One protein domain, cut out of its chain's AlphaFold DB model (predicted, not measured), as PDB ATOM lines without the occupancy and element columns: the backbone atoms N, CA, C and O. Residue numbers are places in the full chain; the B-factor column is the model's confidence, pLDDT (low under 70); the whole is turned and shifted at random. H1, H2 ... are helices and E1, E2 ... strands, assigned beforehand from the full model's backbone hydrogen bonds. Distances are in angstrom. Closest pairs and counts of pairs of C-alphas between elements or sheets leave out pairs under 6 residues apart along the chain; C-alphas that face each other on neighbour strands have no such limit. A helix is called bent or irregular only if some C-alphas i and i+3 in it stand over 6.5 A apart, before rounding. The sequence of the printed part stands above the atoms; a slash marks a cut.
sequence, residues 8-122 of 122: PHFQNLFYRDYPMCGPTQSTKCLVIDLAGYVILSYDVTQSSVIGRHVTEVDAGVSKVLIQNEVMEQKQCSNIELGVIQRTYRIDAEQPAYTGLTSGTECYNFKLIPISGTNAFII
ATOM      1  N   PRO A   8     194.222 192.174 219.971       81.88
ATOM      2  CA  PRO A   8     194.506 191.059 220.882       81.88
ATOM      3  C   PRO A   8     194.490 189.671 220.228       81.88
ATOM      4  O   PRO A   8     195.278 188.795 220.579       81.88
ATOM      5  N   HIS A   9     193.589 189.444 219.270       83.81
ATOM      6  CA  HIS A   9     193.527 188.170 218.560       83.81
ATOM      7  C   HIS A   9     194.742 187.998 217.644       83.81
ATOM      8  O   HIS A   9     195.375 186.942 217.652       83.81
ATOM      9  N   PHE A  10     195.102 189.054 216.914       83.19
ATOM     10  CA  PHE A  10     196.288 189.066 216.062       83.19
ATOM     11  C   PHE A  10     197.579 188.859 216.865       83.19
ATOM     12  O   PHE A  10     198.412 188.043 216.483       83.19
ATOM     13  N   GLN A  11     197.697 189.507 218.026       84.25
ATOM     14  CA  GLN A  11     198.783 189.298 218.984       84.25
ATOM     15  C   GLN A  11     198.925 187.820 219.370       84.25
ATOM     16  O   GLN A  11     200.003 187.249 219.236       84.25
ATOM     17  N   ASN A  12     197.838 187.164 219.785       85.56
ATOM     18  CA  ASN A  12     197.880 185.753 220.178       85.56
ATOM     19  C   ASN A  12     198.313 184.823 219.034       85.56
ATOM     20  O   ASN A  12     199.069 183.882 219.266       85.56
ATOM     21  N   LEU A  13     197.845 185.082 217.808       86.31
ATOM     22  CA  LEU A  13     198.280 184.330 216.628       86.31
ATOM     23  C   LEU A  13     199.769 184.548 216.353       86.31
ATOM     24  O   LEU A  13     200.502 183.584 216.159       86.31
ATOM     25  N   PHE A  14     200.222 185.800 216.408       87.00
ATOM     26  CA  PHE A  14     201.614 186.153 216.173       87.00
ATOM     27  C   PHE A  14     202.553 185.494 217.192       87.00
ATOM     28  O   PHE A  14     203.534 184.873 216.798       87.00
ATOM     29  N   TYR A  15     202.242 185.537 218.491       86.44
ATOM     30  CA  TYR A  15     203.094 184.932 219.527       86.44
ATOM     31  C   TYR A  15     203.066 183.406 219.541       86.44
ATOM     32  O   TYR A  15     203.985 182.786 220.076       86.44
ATOM     33  N   ARG A  16     202.045 182.781 218.947       87.56
ATOM     34  CA  ARG A  16     202.054 181.334 218.709       87.56
ATOM     35  C   ARG A  16     203.128 180.957 217.688       87.56
ATOM     36  O   ARG A  16     203.827 179.969 217.890       87.56
ATOM     37  N   ASP A  17     203.253 181.743 216.624       88.44
ATOM     38  CA  ASP A  17     204.182 181.470 215.524       88.44
ATOM     39  C   ASP A  17     205.595 182.025 215.830       88.44
ATOM     40  O   ASP A  17     206.601 181.468 215.388       88.44
ATOM     41  N   TYR A  18     205.678 183.058 216.678       88.25
ATOM     42  CA  TYR A  18     206.904 183.704 217.162       88.25
ATOM     43  C   TYR A  18     206.986 183.703 218.702       88.25
ATOM     44  O   TYR A  18     206.878 184.751 219.349       88.25
ATOM     45  N   PRO A  19     207.215 182.533 219.329       87.44
ATOM     46  CA  PRO A  19     207.180 182.386 220.787       87.44
ATOM     47  C   PRO A  19     208.296 183.144 221.519       87.44
ATOM     48  O   PRO A  19     208.164 183.420 222.712       87.44
ATOM     49  N   MET A  20     209.376 183.525 220.825       85.81
ATOM     50  CA  MET A  20     210.446 184.363 221.389       85.81
ATOM     51  C   MET A  20     209.988 185.790 221.721       85.81
ATOM     52  O   MET A  20     210.665 186.477 222.477       85.81
ATOM     53  N   CYS A  21     208.838 186.204 221.191       85.44
ATOM     54  CA  CYS A  21     208.214 187.498 221.442       85.44
ATOM     55  C   CYS A  21     207.053 187.434 222.441       85.44
ATOM     56  O   CYS A  21     206.313 188.403 222.597       85.44
ATOM     57  N   GLY A  22     206.852 186.278 223.079       79.00
ATOM     58  CA  GLY A  22     205.739 186.052 223.989       79.00
ATOM     59  C   GLY A  22     205.899 186.685 225.384       79.00
ATOM     60  O   GLY A  22     206.978 187.145 225.754       79.00
ATOM     61  N   PRO A  23     204.836 186.605 226.211       69.44
ATOM     62  CA  PRO A  23     204.742 187.209 227.548       69.44
ATOM     63  C   PRO A  23     205.862 186.900 228.518       69.44
ATOM     64  O   PRO A  23     206.203 187.692 229.391       69.44
ATOM     65  N   THR A  24     206.332 185.666 228.439       71.25
ATOM     66  CA  THR A  24     207.211 185.062 229.429       71.25
ATOM     67  C   THR A  24     208.677 185.301 229.100       71.25
ATOM     68  O   THR A  24     209.545 184.829 229.831       71.25
ATOM     69  N   GLN A  25     208.959 186.012 228.005       76.06
ATOM     70  CA  GLN A  25     210.304 186.278 227.529       76.06
ATOM     71  C   GLN A  25     210.814 187.611 228.072       76.06
ATOM     72  O   GLN A  25     210.088 188.596 228.163       76.06
ATOM     73  N   SER A  26     212.103 187.655 228.408       75.56
ATOM     74  CA  SER A  26     212.791 188.895 228.785       75.56
ATOM     75  C   SER A  26     213.103 189.794 227.584       75.56
ATOM     76  O   SER A  26     213.546 190.927 227.760       75.56
ATOM     77  N   THR A  27     212.927 189.278 226.366       80.25
ATOM     78  CA  THR A  27     213.209 189.988 225.118       80.25
ATOM     79  C   THR A  27     212.014 190.840 224.723       80.25
ATOM     80  O   THR A  27     210.898 190.343 224.588       80.25
ATOM     81  N   LYS A  28     212.256 192.135 224.514       85.69
ATOM     82  CA  LYS A  28     211.263 193.035 223.931       85.69
ATOM     83  C   LYS A  28     211.191 192.762 222.434       85.69
ATOM     84  O   LYS A  28     212.234 192.762 221.793       85.69
ATOM     85  N   CYS A  29     209.983 192.564 221.918       89.06
ATOM     86  CA  CYS A  29     209.749 192.457 220.487       89.06
ATOM     87  C   CYS A  29     208.824 193.560 219.989       89.06
ATOM     88  O   CYS A  29     207.779 193.825 220.594       89.06
ATOM     89  N   LEU A  30     209.177 194.125 218.843       91.12
ATOM     90  CA  LEU A  30     208.344 195.052 218.087       91.12
ATOM     91  C   LEU A  30     208.173 194.513 216.670       91.12
ATOM     92  O   LEU A  30     209.115 193.986 216.089       91.12
ATOM     93  N   VAL A  31     206.985 194.671 216.095       92.88
ATOM     94  CA  VAL A  31     206.786 194.439 214.662       92.88
ATOM     95  C   VAL A  31     206.658 195.782 213.980       92.88
ATOM     96  O   VAL A  31     205.799 196.580 214.360       92.88
ATOM     97  N   ILE A  32     207.493 196.013 212.975       95.12
ATOM     98  CA  ILE A  32     207.499 197.233 212.171       95.12
ATOM     99  C   ILE A  32     207.187 196.936 210.707       95.12
ATOM    100  O   ILE A  32     207.447 195.837 210.217       95.12
ATOM    101  N   ASP A  33     206.638 197.919 210.003       95.56
ATOM    102  CA  ASP A  33     206.504 197.879 208.546       95.56
ATOM    103  C   ASP A  33     207.790 198.346 207.829       95.56
ATOM    104  O   ASP A  33     208.782 198.728 208.455       95.56
ATOM    105  N   LEU A  34     207.768 198.346 206.490       96.19
ATOM    106  CA  LEU A  34     208.878 198.844 205.660       96.19
ATOM    107  C   LEU A  34     209.242 200.304 205.927       96.19
ATOM    108  O   LEU A  34     210.370 200.704 205.655       96.19
ATOM    109  N   ALA A  35     208.289 201.109 206.389       95.12
ATOM    110  CA  ALA A  35     208.498 202.518 206.671       95.12
ATOM    111  C   ALA A  35     209.003 202.754 208.100       95.12
ATOM    112  O   ALA A  35     209.259 203.902 208.440       95.12
ATOM    113  N   GLY A  36     209.165 201.704 208.914       93.94
ATOM    114  CA  GLY A  36     209.664 201.786 210.283       93.94
ATOM    115  C   GLY A  36     208.591 202.083 211.333       93.94
ATOM    116  O   GLY A  36     208.939 202.384 212.474       93.94
ATOM    117  N   TYR A  37     207.303 202.010 210.997       94.62
ATOM    118  CA  TYR A  37     206.212 202.211 211.953       94.62
ATOM    119  C   TYR A  37     205.858 200.923 212.682       94.62
ATOM    120  O   TYR A  37     205.709 199.871 212.067       94.62
ATOM    121  N   VAL A  38     205.668 201.015 213.999       92.94
ATOM    122  CA  VAL A  38     205.287 199.870 214.829       92.94
ATOM    123  C   VAL A  38     203.825 199.505 214.584       92.94
ATOM    124  O   VAL A  38     202.921 200.289 214.868       92.94
ATOM    125  N   ILE A  39     203.589 198.286 214.110       90.94
ATOM    126  CA  ILE A  39     202.250 197.723 213.888       90.94
ATOM    127  C   ILE A  39     201.829 196.754 215.002       90.94
ATOM    128  O   ILE A  39     200.638 196.515 215.190       90.94
ATOM    129  N   LEU A  40     202.790 196.218 215.766       88.81
ATOM    130  CA  LEU A  40     202.532 195.321 216.893       88.81
ATOM    131  C   LEU A  40     203.592 195.483 217.989       88.81
ATOM    132  O   LEU A  40     204.782 195.585 217.702       88.81
ATOM    133  N   SER A  41     203.158 195.430 219.246       85.75
ATOM    134  CA  SER A  41     204.021 195.276 220.424       85.75
ATOM    135  C   SER A  41     203.342 194.341 221.429       85.75
ATOM    136  O   SER A  41     202.108 194.274 221.474       85.75
ATOM    137  N   TYR A  42     204.133 193.585 222.197       74.12
ATOM    138  CA  TYR A  42     203.628 192.700 223.258       74.12
ATOM    139  C   TYR A  42     203.275 193.473 224.529       74.12
ATOM    140  O   TYR A  42     202.314 193.141 225.223       74.12
ATOM    141  N   ASP A  43     204.052 194.505 224.847       67.62
ATOM    142  CA  ASP A  43     203.987 195.137 226.153       67.62
ATOM    143  C   ASP A  43     202.676 195.925 226.303       67.62
ATOM    144  O   ASP A  43     202.410 196.905 225.607       67.62
ATOM    145  N   VAL A  44     201.837 195.469 227.233       50.41
ATOM    146  CA  VAL A  44     200.501 196.011 227.525       50.41
ATOM    147  C   VAL A  44     200.585 197.476 227.987       50.41
ATOM    148  O   VAL A  44     199.647 198.249 227.785       50.41
ATOM    149  N   THR A  45     201.735 197.898 228.530       53.88
ATOM    150  CA  THR A  45     202.015 199.304 228.871       53.88
ATOM    151  C   THR A  45     202.439 200.144 227.657       53.88
ATOM    152  O   THR A  45     202.312 201.369 227.666       53.88
ATOM    153  N   GLN A  46     202.860 199.491 226.569       54.94
ATOM    154  CA  GLN A  46     203.284 200.085 225.301       54.94
ATOM    155  C   GLN A  46     202.192 200.076 224.224       54.94
ATOM    156  O   GLN A  46     202.487 200.323 223.062       54.94
ATOM    157  N   SER A  47     200.908 199.905 224.559       57.06
ATOM    158  CA  SER A  47     199.825 200.210 223.597       57.06
ATOM    159  C   SER A  47     199.960 201.619 222.982       57.06
ATOM    160  O   SER A  47     199.516 201.857 221.864       57.06
ATOM    161  N   SER A  48     200.661 202.523 223.676       68.31
ATOM    162  CA  SER A  48     201.022 203.861 223.209       68.31
ATOM    163  C   SER A  48     202.052 203.921 222.071       68.31
ATOM    164  O   SER A  48     202.165 204.987 221.461       68.31
ATOM    165  N   VAL A  49     202.803 202.847 221.782       83.50
ATOM    166  CA  VAL A  49     203.862 202.848 220.750       83.50
ATOM    167  C   VAL A  49     203.376 202.385 219.380       83.50
ATOM    168  O   VAL A  49     204.048 202.646 218.387       83.50
ATOM    169  N   ILE A  50     202.209 201.738 219.298       87.75
ATOM    170  CA  ILE A  50     201.615 201.351 218.012       87.75
ATOM    171  C   ILE A  50     201.326 202.614 217.197       87.75
ATOM    172  O   ILE A  50     200.793 203.595 217.711       87.75
ATOM    173  N   GLY A  51     201.708 202.595 215.923       88.38
ATOM    174  CA  GLY A  51     201.625 203.741 215.024       88.38
ATOM    175  C   GLY A  51     202.736 204.775 215.214       88.38
ATOM    176  O   GLY A  51     202.795 205.727 214.438       88.38
ATOM    177  N   ARG A  52     203.639 204.606 216.191       92.12
ATOM    178  CA  ARG A  52     204.853 205.429 216.293       92.12
ATOM    179  C   ARG A  52     205.961 204.860 215.428       92.12
ATOM    180  O   ARG A  52     206.042 203.653 215.196       92.12
ATOM    181  N   HIS A  53     206.832 205.747 214.970       93.75
ATOM    182  CA  HIS A  53     208.006 205.359 214.208       93.75
ATOM    183  C   HIS A  53     209.100 204.813 215.139       93.75
ATOM    184  O   HIS A  53     209.296 205.318 216.245       93.75
ATOM    185  N   VAL A  54     209.859 203.815 214.688       92.94
ATOM    186  CA  VAL A  54     210.912 203.159 215.479       92.94
ATOM    187  C   VAL A  54     211.992 204.134 215.951       92.94
ATOM    188  O   VAL A  54     212.544 203.948 217.024       92.94
ATOM    189  N   THR A  55     212.220 205.247 215.248       92.81
ATOM    190  CA  THR A  55     213.138 206.309 215.712       92.81
ATOM    191  C   THR A  55     212.678 207.002 216.993       92.81
ATOM    192  O   THR A  55     213.508 207.568 217.698       92.81
ATOM    193  N   GLU A  56     211.375 207.005 217.275       91.31
ATOM    194  CA  GLU A  56     210.795 207.560 218.503       91.31
ATOM    195  C   GLU A  56     210.725 206.520 219.622       91.31
ATOM    196  O   GLU A  56     210.825 206.868 220.795       91.31
ATOM    197  N   VAL A  57     210.521 205.253 219.253       90.56
ATOM    198  CA  VAL A  57     210.386 204.141 220.201       90.56
ATOM    199  C   VAL A  57     211.756 203.667 220.680       90.56
ATOM    200  O   VAL A  57     211.954 203.452 221.872       90.56
ATOM    201  N   ASP A  58     212.703 203.534 219.753       90.69
ATOM    202  CA  ASP A  58     214.066 203.079 219.989       90.69
ATOM    203  C   ASP A  58     215.051 203.771 219.023       90.69
ATOM    204  O   ASP A  58     215.354 203.324 217.904       90.69
ATOM    205  N   ALA A  59     215.585 204.902 219.483       90.94
ATOM    206  CA  ALA A  59     216.580 205.668 218.742       90.94
ATOM    207  C   ALA A  59     217.919 204.918 218.586       90.94
ATOM    208  O   ALA A  59     218.654 205.181 217.631       90.94
ATOM    209  N   GLY A  60     218.243 203.996 219.501       92.62
ATOM    210  CA  GLY A  60     219.483 203.223 219.484       92.62
ATOM    211  C   GLY A  60     219.502 202.233 218.325       92.62
ATOM    212  O   GLY A  60     220.421 202.263 217.504       92.62
ATOM    213  N   VAL A  61     218.447 201.424 218.212       93.50
ATOM    214  CA  VAL A  61     218.238 200.491 217.094       93.50
ATOM    215  C   VAL A  61     218.200 201.249 215.772       93.50
ATOM    216  O   VAL A  61     218.942 200.918 214.848       93.50
ATOM    217  N   SER A  62     217.406 202.317 215.699       93.69
ATOM    218  CA  SER A  62     217.251 203.105 214.471       93.69
ATOM    219  C   SER A  62     218.578 203.675 213.974       93.69
ATOM    220  O   SER A  62     218.886 203.608 212.786       93.69
ATOM    221  N   LYS A  63     219.411 204.191 214.885       94.31
ATOM    222  CA  LYS A  63     220.742 204.702 214.546       94.31
ATOM    223  C   LYS A  63     221.632 203.610 213.956       94.31
ATOM    224  O   LYS A  63     222.287 203.865 212.950       94.31
ATOM    225  N   VAL A  64     221.647 202.414 214.550       95.75
ATOM    226  CA  VAL A  64     222.432 201.281 214.034       95.75
ATOM    227  C   VAL A  64     221.933 200.868 212.651       95.75
ATOM    228  O   VAL A  64     222.750 200.710 211.748       95.75
ATOM    229  N   LEU A  65     220.617 200.748 212.456       95.94
ATOM    230  CA  LEU A  65     220.037 200.368 211.164       95.94
ATOM    231  C   LEU A  65     220.385 201.369 210.053       95.94
ATOM    232  O   LEU A  65     220.740 200.953 208.953       95.94
ATOM    233  N   ILE A  66     220.343 202.672 210.346       95.25
ATOM    234  CA  ILE A  66     220.693 203.721 209.376       95.25
ATOM    235  C   ILE A  66     222.194 203.717 209.071       95.25
ATOM    236  O   ILE A  66     222.594 203.784 207.914       95.25
ATOM    237  N   GLN A  67     223.041 203.619 210.100       94.88
ATOM    238  CA  GLN A  67     224.498 203.627 209.931       94.88
ATOM    239  C   GLN A  67     225.026 202.421 209.150       94.88
ATOM    240  O   GLN A  67     226.076 202.527 208.525       94.88
ATOM    241  N   ASN A  68     224.318 201.292 209.205       95.44
ATOM    242  CA  ASN A  68     224.683 200.064 208.503       95.44
ATOM    243  C   ASN A  68     223.896 199.872 207.198       95.44
ATOM    244  O   ASN A  68     223.870 198.761 206.678       95.44
ATOM    245  N   GLU A  69     223.237 200.922 206.696       94.88
ATOM    246  CA  GLU A  69     222.508 200.920 205.417       94.88
ATOM    247  C   GLU A  69     221.368 199.880 205.332       94.88
ATOM    248  O   GLU A  69     220.861 199.590 204.255       94.88
ATOM    249  N   VAL A  70     220.912 199.357 206.477       96.56
ATOM    250  CA  VAL A  70     219.741 198.468 206.579       96.56
ATOM    251  C   VAL A  70     218.443 199.272 206.460       96.56
ATOM    252  O   VAL A  70     217.442 198.795 205.931       96.56
ATOM    253  N   MET A  71     218.456 200.506 206.966       95.88
ATOM    254  CA  MET A  71     217.358 201.459 206.852       95.88
ATOM    255  C   MET A  71     217.843 202.717 206.137       95.88
ATOM    256  O   MET A  71     218.687 203.454 206.642       95.88
ATOM    257  N   GLU A  72     217.270 203.001 204.977       94.81
ATOM    258  CA  GLU A  72     217.560 204.203 204.211       94.81
ATOM    259  C   GLU A  72     216.783 205.395 204.788       94.81
ATOM    260  O   GLU A  72     215.558 205.350 204.920       94.81
ATOM    261  N   GLN A  73     217.484 206.488 205.099       93.06
ATOM    262  CA  GLN A  73     216.864 207.762 205.460       93.06
ATOM    263  C   GLN A  73     216.906 208.713 204.259       93.06
ATOM    264  O   GLN A  73     217.970 209.207 203.884       93.06
ATOM    265  N   LYS A  74     215.738 209.053 203.705       89.94
ATOM    266  CA  LYS A  74     215.596 210.083 202.668       89.94
ATOM    267  C   LYS A  74     215.101 211.385 203.259       89.94
ATOM    268  O   LYS A  74     214.139 211.417 204.026       89.94
ATOM    269  N   GLN A  75     215.745 212.472 202.856       86.38
ATOM    270  CA  GLN A  75     215.348 213.822 203.217       86.38
ATOM    271  C   GLN A  75     214.708 214.510 202.011       86.38
ATOM    272  O   GLN A  75     215.323 214.607 200.954       86.38
ATOM    273  N   CYS A  76     213.491 215.015 202.189       82.50
ATOM    274  CA  CYS A  76     212.784 215.825 201.205       82.50
ATOM    275  C   CYS A  76     212.615 217.243 201.759       82.50
ATOM    276  O   CYS A  76     212.226 217.425 202.912       82.50
ATOM    277  N   SER A  77     212.919 218.258 200.952       79.69
ATOM    278  CA  SER A  77     212.659 219.655 201.312       79.69
ATOM    279  C   SER A  77     211.340 220.082 200.687       79.69
ATOM    280  O   SER A  77     211.227 220.102 199.460       79.69
ATOM    281  N   ASN A  78     210.345 220.418 201.508       78.50
ATOM    282  CA  ASN A  78     209.153 221.083 201.006       78.50
ATOM    283  C   ASN A  78     209.409 222.595 201.020       78.50
ATOM    284  O   ASN A  78     209.352 223.235 202.070       78.50
ATOM    285  N   ILE A  79     209.726 223.145 199.845       75.00
ATOM    286  CA  ILE A  79     210.094 224.557 199.664       75.00
ATOM    287  C   ILE A  79     208.919 225.485 200.005       75.00
ATOM    288  O   ILE A  79     209.138 226.565 200.546       75.00
ATOM    289  N   GLU A  80     207.681 225.056 199.750       77.06
ATOM    290  CA  GLU A  80     206.475 225.849 200.015       77.06
ATOM    291  C   GLU A  80     206.163 225.948 201.512       77.06
ATOM    292  O   GLU A  80     205.715 226.990 201.985       77.06
ATOM    293  N   LEU A  81     206.432 224.880 202.270       78.00
ATOM    294  CA  LEU A  81     206.223 224.846 203.721       78.00
ATOM    295  C   LEU A  81     207.460 225.282 204.519       78.00
ATOM    296  O   LEU A  81     207.359 225.499 205.723       78.00
ATOM    297  N   GLY A  82     208.633 225.374 203.884       76.44
ATOM    298  CA  GLY A  82     209.906 225.620 204.568       76.44
ATOM    299  C   GLY A  82     210.307 224.500 205.539       76.44
ATOM    300  O   GLY A  82     211.122 224.725 206.433       76.44
ATOM    301  N   VAL A  83     209.731 223.299 205.392       79.38
ATOM    302  CA  VAL A  83     209.934 222.163 206.303       79.38
ATOM    303  C   VAL A  83     210.748 221.071 205.621       79.38
ATOM    304  O   VAL A  83     210.464 220.646 204.500       79.38
ATOM    305  N   ILE A  84     211.742 220.568 206.350       81.88
ATOM    306  CA  ILE A  84     212.478 219.361 205.992       81.88
ATOM    307  C   ILE A  84     211.686 218.149 206.485       81.88
ATOM    308  O   ILE A  84     211.522 217.954 207.687       81.88
ATOM    309  N   GLN A  85     211.238 217.312 205.555       81.88
ATOM    310  CA  GLN A  85     210.598 216.036 205.849       81.88
ATOM    311  C   GLN A  85     211.626 214.911 205.748       81.88
ATOM    312  O   GLN A  85     212.426 214.854 204.812       81.88
ATOM    313  N   ARG A  86     211.618 214.013 206.732       86.81
ATOM    314  CA  ARG A  86     212.449 212.808 206.742       86.81
ATOM    315  C   ARG A  86     211.547 211.601 206.580       86.81
ATOM    316  O   ARG A  86     210.521 211.503 207.243       86.81
ATOM    317  N   THR A  87     211.948 210.709 205.693       88.50
ATOM    318  CA  THR A  87     211.275 209.438 205.434       88.50
ATOM    319  C   THR A  87     212.284 208.321 205.592       88.50
ATOM    320  O   THR A  87     213.461 208.503 205.270       88.50
ATOM    321  N   TYR A  88     211.819 207.187 206.095       93.06
ATOM    322  CA  TYR A  88     212.636 206.019 206.368       93.06
ATOM    323  C   TYR A  88     212.099 204.846 205.563       93.06
ATOM    324  O   TYR A  88     210.894 204.757 205.316       93.06
ATOM    325  N   ARG A  89     212.997 203.976 205.108       95.31
ATOM    326  CA  ARG A  89     212.616 202.782 204.364       95.31
ATOM    327  C   ARG A  89     213.600 201.647 204.597       95.31
ATOM    328  O   ARG A  89     214.802 201.832 204.458       95.31
ATOM    329  N   ILE A  90     213.068 200.471 204.877       95.75
ATOM    330  CA  ILE A  90     213.772 199.192 204.840       95.75
ATOM    331  C   ILE A  90     213.387 198.498 203.526       95.75
ATOM    332  O   ILE A  90     212.236 198.597 203.084       95.75
ATOM    333  N   ASP A  91     214.339 197.840 202.865       93.31
ATOM    334  CA  ASP A  91     214.026 197.028 201.686       93.31
ATOM    335  C   ASP A  91     213.173 195.812 202.086       93.31
ATOM    336  O   ASP A  91     213.412 195.191 203.117       93.31
ATOM    337  N   ALA A  92     212.177 195.447 201.280       89.94
ATOM    338  CA  ALA A  92     211.356 194.265 201.547       89.94
ATOM    339  C   ALA A  92     212.162 192.961 201.437       89.94
ATOM    340  O   ALA A  92     211.823 191.976 202.088       89.94
ATOM    341  N   GLU A  93     213.236 192.967 200.648       92.19
ATOM    342  CA  GLU A  93     214.159 191.839 200.501       92.19
ATOM    343  C   GLU A  93     215.280 191.851 201.550       92.19
ATOM    344  O   GLU A  93     216.180 191.012 201.501       92.19
ATOM    345  N   GLN A  94     215.233 192.778 202.516       94.75
ATOM    346  CA  GLN A  94     216.244 192.897 203.557       94.75
ATOM    347  C   GLN A  94     216.394 191.566 204.320       94.75
ATOM    348  O   GLN A  94     215.454 191.120 204.989       94.75
ATOM    349  N   PRO A  95     217.577 190.920 204.274       94.75
ATOM    350  CA  PRO A  95     217.817 189.712 205.045       94.75
ATOM    351  C   PRO A  95     217.838 190.021 206.541       94.75
ATOM    352  O   PRO A  95     218.007 191.169 206.967       94.75
ATOM    353  N   ALA A  96     217.728 188.964 207.346       95.81
ATOM    354  CA  ALA A  96     217.864 189.085 208.787       95.81
ATOM    355  C   ALA A  96     219.186 189.781 209.149       95.81
ATOM    356  O   ALA A  96     220.254 189.420 208.651       95.81
ATOM    357  N   TYR A  97     219.105 190.763 210.035       96.88
ATOM    358  CA  TYR A  97     220.236 191.570 210.468       96.88
ATOM    359  C   TYR A  97     220.391 191.465 211.982       96.88
ATOM    360  O   TYR A  97     219.411 191.398 212.718       96.88
ATOM    361  N   THR A  98     221.629 191.424 212.468       96.81
ATOM    362  CA  THR A  98     221.934 191.462 213.904       96.81
ATOM    363  C   THR A  98     222.797 192.679 214.170       96.81
ATOM    364  O   THR A  98     223.799 192.882 213.488       96.81
ATOM    365  N   GLY A  99     222.405 193.470 215.163       94.25
ATOM    366  CA  GLY A  99     223.096 194.695 215.535       94.25
ATOM    367  C   GLY A  99     223.354 194.770 217.032       94.25
ATOM    368  O   GLY A  99     222.708 194.094 217.834       94.25
ATOM    369  N   LEU A 100     224.303 195.626 217.395       94.50
ATOM    370  CA  LEU A 100     224.618 195.985 218.772       94.50
ATOM    371  C   LEU A 100     224.490 197.504 218.900       94.50
ATOM    372  O   LEU A 100     225.144 198.248 218.163       94.50
ATOM    373  N   THR A 101     223.641 197.969 219.815       92.81
ATOM    374  CA  THR A 101     223.535 199.397 220.123       92.81
ATOM    375  C   THR A 101     224.778 199.872 220.876       92.81
ATOM    376  O   THR A 101     225.434 199.115 221.590       92.81
ATOM    377  N   SER A 102     225.143 201.142 220.699       83.25
ATOM    378  CA  SER A 102     226.281 201.765 221.389       83.25
ATOM    379  C   SER A 102     225.812 202.944 222.240       83.25
ATOM    380  O   SER A 102     224.918 203.688 221.838       83.25
ATOM    381  N   GLY A 103     226.433 203.138 223.409       75.38
ATOM    382  CA  GLY A 103     226.125 204.235 224.331       75.38
ATOM    383  C   GLY A 103     225.704 203.753 225.720       75.38
ATOM    384  O   GLY A 103     226.220 202.755 226.215       75.38
ATOM    385  N   THR A 104     224.798 204.500 226.357       70.44
ATOM    386  CA  THR A 104     224.319 204.276 227.734       70.44
ATOM    387  C   THR A 104     223.520 202.984 227.897       70.44
ATOM    388  O   THR A 104     223.599 202.356 228.946       70.44
ATOM    389  N   GLU A 105     222.796 202.567 226.858       73.06
ATOM    390  CA  GLU A 105     222.096 201.284 226.802       73.06
ATOM    391  C   GLU A 105     222.703 200.458 225.664       73.06
ATOM    392  O   GLU A 105     222.446 200.707 224.489       73.06
ATOM    393  N   CYS A 106     223.579 199.518 226.028       87.88
ATOM    394  CA  CYS A 106     224.297 198.637 225.109       87.88
ATOM    395  C   CYS A 106     223.629 197.258 225.118       87.88
ATOM    396  O   CYS A 106     223.726 196.525 226.105       87.88
ATOM    397  N   TYR A 107     222.924 196.915 224.042       90.44
ATOM    398  CA  TYR A 107     222.220 195.643 223.901       90.44
ATOM    399  C   TYR A 107     222.236 195.145 222.457       90.44
ATOM    400  O   TYR A 107     222.348 195.907 221.495       90.44
ATOM    401  N   ASN A 108     222.137 193.824 222.322       93.38
ATOM    402  CA  ASN A 108     222.001 193.167 221.030       93.38
ATOM    403  C   ASN A 108     220.535 193.168 220.603       93.38
ATOM    404  O   ASN A 108     219.655 192.913 221.424       93.38
ATOM    405  N   PHE A 109     220.293 193.364 219.313       93.75
ATOM    406  CA  PHE A 109     218.972 193.234 218.708       93.75
ATOM    407  C   PHE A 109     219.066 192.482 217.380       93.75
ATOM    408  O   PHE A 109     220.148 192.339 216.797       93.75
ATOM    409  N   LYS A 110     217.925 191.989 216.896       95.31
ATOM    410  CA  LYS A 110     217.829 191.317 215.601       95.31
ATOM    411  C   LYS A 110     216.665 191.886 214.817       95.31
ATOM    412  O   LYS A 110     215.558 191.879 215.314       95.31
ATOM    413  N   LEU A 111     216.909 192.290 213.578       95.69
ATOM    414  CA  LEU A 111     215.859 192.569 212.612       95.69
ATOM    415  C   LEU A 111     215.586 191.283 211.821       95.69
ATOM    416  O   LEU A 111     216.490 190.765 211.168       95.69
ATOM    417  N   ILE A 112     214.370 190.748 211.885       95.50
ATOM    418  CA  ILE A 112     213.995 189.468 211.271       95.50
ATOM    419  C   ILE A 112     212.832 189.700 210.296       95.50
ATOM    420  O   ILE A 112     211.760 190.107 210.747       95.50
ATOM    421  N   PRO A 113     212.989 189.429 208.986       95.31
ATOM    422  CA  PRO A 113     211.884 189.527 208.036       95.31
ATOM    423  C   PRO A 113     210.808 188.475 208.321       95.31
ATOM    424  O   PRO A 113     211.104 187.290 208.505       95.31
ATOM    425  N   ILE A 114     209.542 188.892 208.302       93.00
ATOM    426  CA  ILE A 114     208.396 187.982 208.377       93.00
ATOM    427  C   ILE A 114     208.090 187.501 206.956       93.00
ATOM    428  O   ILE A 114     207.628 188.260 206.101       93.00
ATOM    429  N   SER A 115     208.354 186.220 206.700       88.62
ATOM    430  CA  SER A 115     208.222 185.616 205.368       88.62
ATOM    431  C   SER A 115     206.825 185.809 204.767       88.62
ATOM    432  O   SER A 115     205.820 185.548 205.421       88.62
ATOM    433  N   GLY A 116     206.766 186.235 203.500       86.94
ATOM    434  CA  GLY A 116     205.504 186.471 202.788       86.94
ATOM    435  C   GLY A 116     204.802 187.783 203.152       86.94
ATOM    436  O   GLY A 116     203.659 187.988 202.749       86.94
ATOM    437  N   THR A 117     205.465 188.669 203.898       89.75
ATOM    438  CA  THR A 117     204.921 189.970 204.305       89.75
ATOM    439  C   THR A 117     205.927 191.094 204.060       89.75
ATOM    440  O   THR A 117     207.078 190.857 203.706       89.75
ATOM    441  N   ASN A 118     205.485 192.330 204.269       91.81
ATOM    442  CA  ASN A 118     206.289 193.549 204.236       91.81
ATOM    443  C   ASN A 118     206.594 194.071 205.656       91.81
ATOM    444  O   ASN A 118     206.602 195.281 205.885       91.81
ATOM    445  N   ALA A 119     206.779 193.160 206.614       94.38
ATOM    446  CA  ALA A 119     206.985 193.482 208.020       94.38
ATOM    447  C   ALA A 119     208.209 192.764 208.602       94.38
ATOM    448  O   ALA A 119     208.614 191.691 208.148       94.38
ATOM    449  N   PHE A 120     208.778 193.365 209.645       96.00
ATOM    450  CA  PHE A 120     209.967 192.882 210.335       96.00
ATOM    451  C   PHE A 120     209.737 192.832 211.837       96.00
ATOM    452  O   PHE A 120     209.045 193.679 212.394       96.00
ATOM    453  N   ILE A 121     210.361 191.857 212.488       94.25
ATOM    454  CA  ILE A 121     210.463 191.768 213.944       94.25
ATOM    455  C   ILE A 121     211.786 192.401 214.361       94.25
ATOM    456  O   ILE A 121     212.811 192.091 213.755       94.25
ATOM    457  N   ILE A 122     211.756 193.256 215.376       92.56
ATOM    458  CA  ILE A 122     212.922 193.763 216.110       92.56
ATOM    459  C   ILE A 122     212.924 193.142 217.500       92.56
ATOM    460  O   ILE A 122     211.829 193.157 218.108       92.56
TER     461      ILE A 122
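This is residues 8 to 122 of the 122 residues of an uncharacterized protein of Ciona savignyi (UniProt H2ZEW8). A strongly twisted five-stranded antiparallel sheet makes the body, with helix H4 covering its E5 and E6 end and three further short helices at its E2 and E1 end. From beside H4 a long two-stranded hairpin, E3 and E4, reaches away as an arm, and its tip, residues 78 to 83, sticks out free. The printed part has 115 residues with four named helices and seven named strands, in the order H1 E1 E2 H2 H3 H4 E3 E4 E5 E6 E7; the larger sheet runs E2 E1 E7 E6 E5, and the class is mixed, helices and strands. The whole is compact by its radius of gyration of the C-alphas, 15.0 A, yet elongated in outline, spanning 48 by 30 by 29 A.

H1, residues 8 to 17, begins at C-alpha 8 (194.506, 191.059, 220.882) and is 14.6 A long. E1 is residues 30 to 33, E2 38 to 41, H2 44 to 49, H3 54 to 57, and H4 59 to 67, 12.0 A long. H2 is irregular, with C-alphas 45 and 48 7.3 A apart. E3, residues 71 to 78, measures 22.1 A and ends at (209.153, 221.083, 201.006); E4, residues 83 to 90, measures 23.3 A. E5 is residues 97 to 100, E6 108 to 113, 16.9 A, and E7 119 to 121, ending at C-alpha 121 (210.463, 191.768, 213.944).

In the larger sheet, strongly twisted but only just, with C-alphas up to 4.1 A off its plane, E2 and E5 are edge strands. E1 and E2 form a hairpin, with N 31 and O 40 within hydrogen-bond range at 2.9 A; E1 and E7 are antiparallel neighbours, with N 32 and O 120 within hydrogen-bond range at 2.9 A. E5, E6 and E7 form a meander, each strand the antiparallel neighbour of the one before: N 97 and O 111 are 2.8 A apart, as are N 112 and O 121. H4 is on this sheet at a height of 9.7 A; its closest C-alphas to E5 are Val 64 and Gly 99, 6.8 A. H1, H2 and H3 only graze the sheet. H3 and H4 touch only at the corner, closest at C-alphas of Thr 55 and Ser 62, 5.4 A. E3 and E4 form a hairpin, with N 74 and O 87 2.8 A apart; E4 and H4 are near each other, with 5 pairs of C-alphas within 10 A. H1 and E3 are apart. In H1 and H4 every O i to N i+4 pair is within hydrogen-bond range; in H2 0 of 2 are, with 1 of 3 O i to N i+3 pairs, and H3 is too short for an O i to N i+4 pair.

The C-alphas farthest apart are those of Thr 24 and Glu 80, 50.3 A. The printed part has no cut; the link from H1 to E1, residues 18 to 29, is long. Mean pLDDT of the printed part is 87.2; residue 23 and residues 43 to 48 are under 70.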